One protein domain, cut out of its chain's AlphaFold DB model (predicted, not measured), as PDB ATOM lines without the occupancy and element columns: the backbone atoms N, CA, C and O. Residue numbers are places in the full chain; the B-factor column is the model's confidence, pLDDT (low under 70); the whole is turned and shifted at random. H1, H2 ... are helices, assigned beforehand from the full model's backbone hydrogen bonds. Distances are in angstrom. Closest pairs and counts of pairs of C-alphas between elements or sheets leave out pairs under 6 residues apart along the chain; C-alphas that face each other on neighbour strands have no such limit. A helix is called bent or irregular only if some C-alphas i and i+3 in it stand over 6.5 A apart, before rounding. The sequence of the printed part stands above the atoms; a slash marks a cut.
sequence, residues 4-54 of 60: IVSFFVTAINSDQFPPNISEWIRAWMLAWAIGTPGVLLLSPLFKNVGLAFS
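This is residues 4 to 54 of the 60 residues of an uncharacterized protein of Gammaproteobacteria bacterium (UniProt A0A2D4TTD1). One long bent helix, H2, makes the length of this rod, and a short helix, H1, sits over its first end, where the link between the two folds the printed part back. Past that end H2 sticks out alone with residues 29 to 52, and it turns at a bend into a shorter second arm. The printed part has 51 residues with two named helices, H1 then H2, and no named strand; the class is all helix. The whole is extended, with a radius of gyration of the C-alphas of 16.2 A and spans of 46 by 20 by 14 A.

H1, residues 4 to 13, comes first, and a short link of 7 residues joins it to H2, residues 21 to 52. By its hydrogen bonds H2 was assigned as one helix, but it is bent: C-alphas 41 and 44 are 7.0 A apart. Its arms are H2a, residues 21 to 41, and H2b, residues 44 to 52, at a steep tilt of 57 degrees. H1 and H2a only just touch, with 3 pairs of C-alphas within 8 A, and H2a does so with residues 24 to 28 alone. Their closest C-alphas, those of Phe 7 and Trp 24, are 7.0 A apart. They run opposite ways at a steep tilt of 61 degrees. H1 and H2b are apart. In H1 and H2b every O i to N i+4 pair is within hydrogen-bond range; in H2a 16 of 17 are.

H1 begins with C-alpha 4 at (239.193, 242.240, 191.633) and is 14.4 A long from first to last C-alpha. H2a begins with C-alpha 21 at (250.171, 247.194, 192.119) and is 30.2 A long. H2b is 12.3 A long and ends with C-alpha 52 at (235.320, 207.148, 184.577).

The two C-alphas farthest apart, those of Phe 17 and Ala 52, are 46.0 A from each other. Residues 29 to 54, of which 29 to 52 belong to H2, stand free. The printed part has no cut and no long link. Its mean pLDDT is 88.9, and no printed residue is under 70.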
ATOM      1  N   ILE A   4     239.665 241.489 190.461       86.88
ATOM      2  CA  ILE A   4     239.193 242.240 191.633       86.88
ATOM      3  C   ILE A   4     239.328 241.420 192.924       86.88
ATOM      4  O   ILE A   4     239.858 241.917 193.913       86.88
ATOM      5  N   VAL A   5     238.925 240.146 192.918       89.81
ATOM      6  CA  VAL A   5     239.065 239.279 194.101       89.81
ATOM      7  C   VAL A   5     240.543 239.074 194.436       89.81
ATOM      8  O   VAL A   5     240.922 239.155 195.598       89.81
ATOM      9  N   SER A   6     241.404 238.895 193.425       88.50
ATOM     10  CA  SER A   6     242.854 238.782 193.651       88.50
ATOM     11  C   SER A   6     243.478 240.038 194.246       88.50
ATOM     12  O   SER A   6     244.379 239.926 195.070       88.50
ATOM     13  N   PHE A   7     242.976 241.216 193.879       89.81
ATOM     14  CA  PHE A   7     243.455 242.489 194.396       89.81
ATOM     15  C   PHE A   7     243.171 242.621 195.895       89.81
ATOM     16  O   PHE A   7     244.092 242.854 196.673       89.81
ATOM     17  N   PHE A   8     241.924 242.386 196.319       90.62
ATOM     18  CA  PHE A   8     241.555 242.450 197.737       90.62
ATOM     19  C   PHE A   8     242.229 241.361 198.567       90.62
ATOM     20  O   PHE A   8     242.717 241.643 199.653       90.62
ATOM     21  N   VAL A   9     242.317 240.133 198.047       89.38
ATOM     22  CA  VAL A   9     243.037 239.049 198.728       89.38
ATOM     23  C   VAL A   9     244.512 239.408 198.900       89.38
ATOM     24  O   VAL A   9     245.059 239.198 199.977       89.38
ATOM     25  N   THR A  10     245.155 239.985 197.883       89.62
ATOM     26  CA  THR A  10     246.548 240.442 198.004       89.62
ATOM     27  C   THR A  10     246.659 241.532 199.066       89.62
ATOM     28  O   THR A  10     247.496 241.409 199.947       89.62
ATOM     29  N   ALA A  11     245.765 242.525 199.044       89.88
ATOM     30  CA  ALA A  11     245.748 243.626 200.005       89.88
ATOM     31  C   ALA A  11     245.590 243.169 201.461       89.88
ATOM     32  O   ALA A  11     246.265 243.688 202.345       89.88
ATOM     33  N   ILE A  12     244.705 242.196 201.694       92.56
ATOM     34  CA  ILE A  12     244.468 241.604 203.014       92.56
ATOM     35  C   ILE A  12     245.702 240.822 203.471       92.56
ATOM     36  O   ILE A  12     246.124 240.967 204.608       92.56
ATOM     37  N   ASN A  13     246.305 240.012 202.595       90.94
ATOM     38  CA  ASN A  13     247.466 239.196 202.966       90.94
ATOM     39  C   ASN A  13     248.760 240.003 203.124       90.94
ATOM     40  O   ASN A  13     249.693 239.525 203.762       90.94
ATOM     41  N   SER A  14     248.841 241.186 202.518       88.50
ATOM     42  CA  SER A  14     249.981 242.092 202.657       88.50
ATOM     43  C   SER A  14     249.756 243.192 203.699       88.50
ATOM     44  O   SER A  14     250.607 244.069 203.804       88.50
ATOM     45  N   ASP A  15     248.611 243.201 204.396       89.56
ATOM     46  CA  ASP A  15     248.180 244.270 205.316       89.56
ATOM     47  C   ASP A  15     248.325 245.689 204.724       89.56
ATOM     48  O   ASP A  15     248.595 246.670 205.419       89.56
ATOM     49  N   GLN A  16     248.158 245.817 203.404       88.88
ATOM     50  CA  GLN A  16     248.457 247.048 202.678       88.88
ATOM     51  C   GLN A  16     247.375 247.334 201.639       88.88
ATOM     52  O   GLN A  16     247.184 246.572 200.690       88.88
ATOM     53  N   PHE A  17     246.673 248.461 201.809       87.81
ATOM     54  CA  PHE A  17     245.636 248.917 200.886       87.81
ATOM     55  C   PHE A  17     245.910 250.357 200.401       87.81
ATOM     56  O   PHE A  17     245.913 251.275 201.223       87.81
ATOM     57  N   PRO A  18     246.103 250.585 199.087       83.12
ATOM     58  CA  PRO A  18     246.134 249.581 198.024       83.12
ATOM     59  C   PRO A  18     247.394 248.691 198.101       83.12
ATOM     60  O   PRO A  18     248.452 249.167 198.523       83.12
ATOM     61  N   PRO A  19     247.301 247.415 197.684       87.06
ATOM     62  CA  PRO A  19     248.452 246.526 197.586       87.06
ATOM     63  C   PRO A  19     249.449 247.079 196.569       87.06
ATOM     64  O   PRO A  19     249.093 247.877 195.695       87.06
ATOM     65  N   ASN A  20     250.699 246.619 196.639       91.69
ATOM     66  CA  ASN A  20     251.697 246.963 195.636       91.69
ATOM     67  C   ASN A  20     251.230 246.495 194.247       91.69
ATOM     68  O   ASN A  20     251.281 245.311 193.909       91.69
ATOM     69  N   ILE A  21     250.780 247.450 193.429       90.38
ATOM     70  CA  ILE A  21     250.171 247.194 192.119       90.38
ATOM     71  C   ILE A  21     251.149 246.457 191.198       90.38
ATOM     72  O   ILE A  21     250.742 245.569 190.451       90.38
ATOM     73  N   SER A  22     252.439 246.791 191.263       90.38
ATOM     74  CA  SER A  22     253.456 246.186 190.397       90.38
ATOM     75  C   SER A  22     253.677 244.701 190.701       90.38
ATOM     76  O   SER A  22     253.778 243.883 189.783       90.38
ATOM     77  N   GLU A  23     253.688 244.336 191.982       87.56
ATOM     78  CA  GLU A  23     253.826 242.953 192.436       87.56
ATOM     79  C   GLU A  23     252.544 242.160 192.195       87.56
ATOM     80  O   GLU A  23     252.606 241.040 191.685       87.56
ATOM     81  N   TRP A  24     251.384 242.764 192.465       91.44
ATOM     82  CA  TRP A  24     250.085 242.153 192.198       91.44
ATOM     83  C   TRP A  24     249.911 241.812 190.712       91.44
ATOM     84  O   TRP A  24     249.579 240.672 190.383       91.44
ATOM     85  N   ILE A  25     250.204 242.749 189.802       91.88
ATOM     86  CA  ILE A  25     250.125 242.500 188.354       91.88
ATOM     87  C   ILE A  25     251.110 241.403 187.937       91.88
ATOM     88  O   ILE A  25     250.740 240.522 187.162       91.88
ATOM     89  N   ARG A  26     252.346 241.405 188.456       90.75
ATOM     90  CA  ARG A  26     253.330 240.348 188.159       90.75
ATOM     91  C   ARG A  26     252.839 238.970 188.589       90.75
ATOM     92  O   ARG A  26     252.889 238.038 187.788       90.75
ATOM     93  N   ALA A  27     252.339 238.846 189.814       88.81
ATOM     94  CA  ALA A  27     251.778 237.598 190.321       88.81
ATOM     95  C   ALA A  27     250.569 237.148 189.487       88.81
ATOM     96  O   ALA A  27     250.447 235.973 189.140       88.81
ATOM     97  N   TRP A  28     249.711 238.092 189.098       88.75
ATOM     98  CA  TRP A  28     248.539 237.822 188.272       88.75
ATOM     99  C   TRP A  28     248.913 237.324 186.869       88.75
ATOM    100  O   TRP A  28     248.364 236.330 186.395       88.75
ATOM    101  N   MET A  29     249.898 237.956 186.230       90.88
ATOM    102  CA  MET A  29     250.408 237.539 184.920       90.88
ATOM    103  C   MET A  29     251.105 236.176 184.979       90.88
ATOM    104  O   MET A  29     250.907 235.355 184.084       90.88
ATOM    105  N   LEU A  30     251.868 235.893 186.040       90.94
ATOM    106  CA  LEU A  30     252.481 234.577 186.259       90.94
ATOM    107  C   LEU A  30     251.424 233.483 186.440       90.94
ATOM    108  O   LEU A  30     251.533 232.414 185.839       90.94
ATOM    109  N   ALA A  31     250.371 233.758 187.212       88.88
ATOM    110  CA  ALA A  31     249.262 232.827 187.389       88.88
ATOM    111  C   ALA A  31     248.561 232.514 186.060       88.88
ATOM    112  O   ALA A  31     248.223 231.359 185.809       88.88
ATOM    113  N   TRP A  32     248.394 233.503 185.177       88.62
ATOM    114  CA  TRP A  32     247.867 233.282 183.826       88.62
ATOM    115  C   TRP A  32     248.805 232.454 182.953       88.62
ATOM    116  O   TRP A  32     248.360 231.498 182.310       88.62
ATOM    117  N   ALA A  33     250.091 232.806 182.956       92.06
ATOM    118  CA  ALA A  33     251.119 232.146 182.164       92.06
ATOM    119  C   ALA A  33     251.290 230.666 182.528       92.06
ATOM    120  O   ALA A  33     251.614 229.871 181.656       92.06
ATOM    121  N   ILE A  34     251.051 230.289 183.786       92.62
ATOM    122  CA  ILE A  34     251.144 228.898 184.254       92.62
ATOM    123  C   ILE A  34     249.781 228.202 184.186       92.62
ATOM    124  O   ILE A  34     249.673 227.073 183.705       92.62
ATOM    125  N   GLY A  35     248.724 228.871 184.645       89.50
ATOM    126  CA  GLY A  35     247.386 228.296 184.752       89.50
ATOM    127  C   GLY A  35     246.795 227.921 183.397       89.50
ATOM    128  O   GLY A  35     246.238 226.837 183.255       89.50
ATOM    129  N   THR A  36     246.966 228.773 182.382       89.69
ATOM    130  CA  THR A  36     246.420 228.528 181.035       89.69
ATOM    131  C   THR A  36     247.009 227.271 180.386       89.69
ATOM    132  O   THR A  36     246.238 226.371 180.046       89.69
ATOM    133  N   PRO A  37     248.342 227.132 180.241       92.94
ATOM    134  CA  PRO A  37     248.912 225.900 179.708       92.94
ATOM    135  C   PRO A  37     248.669 224.702 180.629       92.94
ATOM    136  O   PRO A  37     248.433 223.608 180.125       92.94
ATOM    137  N   GLY A  38     248.646 224.891 181.953       93.56
ATOM    138  CA  GLY A  38     248.315 223.823 182.897       93.56
ATOM    139  C   GLY A  38     246.935 223.218 182.632       93.56
ATOM    140  O   GLY A  38     246.807 222.001 182.529       93.56
ATOM    141  N   VAL A  39     245.910 224.050 182.435       89.31
ATOM    142  CA  VAL A  39     244.554 223.579 182.104       89.31
ATOM    143  C   VAL A  39     244.525 222.862 180.757       89.31
ATOM    144  O   VAL A  39     243.900 221.810 180.653       89.31
ATOM    145  N   LEU A  40     245.214 223.380 179.738       91.50
ATOM    146  CA  LEU A  40     245.252 222.737 178.421       91.50
ATOM    147  C   LEU A  40     245.895 221.347 178.487       91.50
ATOM    148  O   LEU A  40     245.335 220.390 177.949       91.50
ATOM    149  N   LEU A  41     247.018 221.226 179.196       94.44
ATOM    150  CA  LEU A  41     247.738 219.963 179.370       94.44
ATOM    151  C   LEU A  41     246.966 218.958 180.228       94.44
ATOM    152  O   LEU A  41     247.000 217.763 179.947       94.44
ATOM    153  N   LEU A  42     246.263 219.429 181.259       92.56
ATOM    154  CA  LEU A  42     245.482 218.576 182.157       92.56
ATOM    155  C   LEU A  42     244.070 218.278 181.626       92.56
ATOM    156  O   LEU A  42     243.422 217.354 182.116       92.56
ATOM    157  N   SER A  43     243.591 218.996 180.606       89.94
ATOM    158  CA  SER A  43     242.258 218.781 180.020       89.94
ATOM    159  C   SER A  43     241.960 217.329 179.605       89.94
ATOM    160  O   SER A  43     240.850 216.868 179.893       89.94
ATOM    161  N   PRO A  44     242.898 216.546 179.027       87.44
ATOM    162  CA  PRO A  44     242.635 215.153 178.669       87.44
ATOM    163  C   PRO A  44     242.485 214.272 179.911       87.44
ATOM    164  O   PRO A  44     241.658 213.363 179.931       87.44
ATOM    165  N   LEU A  45     243.254 214.558 180.968       88.12
ATOM    166  CA  LEU A  45     243.151 213.850 182.243       88.12
ATOM    167  C   LEU A  45     241.791 214.110 182.888       88.12
ATOM    168  O   LEU A  45     241.123 213.162 183.289       88.12
ATOM    169  N   PHE A  46     241.341 215.366 182.915       87.25
ATOM    170  CA  PHE A  46     240.017 215.707 183.437       87.25
ATOM    171  C   PHE A  46     238.887 215.069 182.627       87.25
ATOM    172  O   PHE A  46     237.912 214.613 183.219       87.25
ATOM    173  N   LYS A  47     239.031 214.960 181.299       85.50
ATOM    174  CA  LYS A  47     238.085 214.219 180.455       85.50
ATOM    175  C   LYS A  47     238.024 212.739 180.842       85.50
ATOM    176  O   LYS A  47     236.933 212.207 181.009       85.50
ATOM    177  N   ASN A  48     239.172 212.085 181.007       85.25
ATOM    178  CA  ASN A  48     239.224 210.661 181.352       85.25
ATOM    179  C   ASN A  48     238.657 210.381 182.748       85.25
ATOM    180  O   ASN A  48     237.945 209.400 182.932       85.25
ATOM    181  N   VAL A  49     238.935 211.258 183.716       86.25
ATOM    182  CA  VAL A  49     238.327 211.188 185.052       86.25
ATOM    183  C   VAL A  49     236.816 211.388 184.951       86.25
ATOM    184  O   VAL A  49     236.066 210.593 185.500       86.25
ATOM    185  N   GLY A  50     236.359 212.396 184.204       84.75
ATOM    186  CA  GLY A  50     234.934 212.645 183.988       84.75
ATOM    187  C   GLY A  50     234.208 211.438 183.399       84.75
ATOM    188  O   GLY A  50     233.173 211.056 183.923       84.75
ATOM    189  N   LEU A  51     234.785 210.791 182.383       83.88
ATOM    190  CA  LEU A  51     234.237 209.570 181.784       83.88
ATOM    191  C   LEU A  51     234.220 208.390 182.765       83.88
ATOM    192  O   LEU A  51     233.244 207.653 182.809       83.88
ATOM    193  N   ALA A  52     235.263 208.222 183.582       81.62
ATOM    194  CA  ALA A  52     235.320 207.148 184.577       81.62
ATOM    195  C   ALA A  52     234.251 207.277 185.679       81.62
ATOM    196  O   ALA A  52     233.869 206.274 186.277       81.62
ATOM    197  N   PHE A  53     233.782 208.497 185.945       82.50
ATOM    198  CA  PHE A  53     232.711 208.789 186.901       82.50
ATOM    199  C   PHE A  53     231.377 209.139 186.220       82.50
ATOM    200  O   PHE A  53     230.435 209.532 186.908       82.50
ATOM    201  N   SER A  54     231.292 209.038 184.890       78.44
ATOM    202  CA  SER A  54     230.070 209.348 184.154       78.44
ATOM    203  C   SER A  54     229.144 208.137 184.147       78.44
ATOM    204  O   SER A  54     229.506 207.067 183.663       78.44
TER     205      SER A  54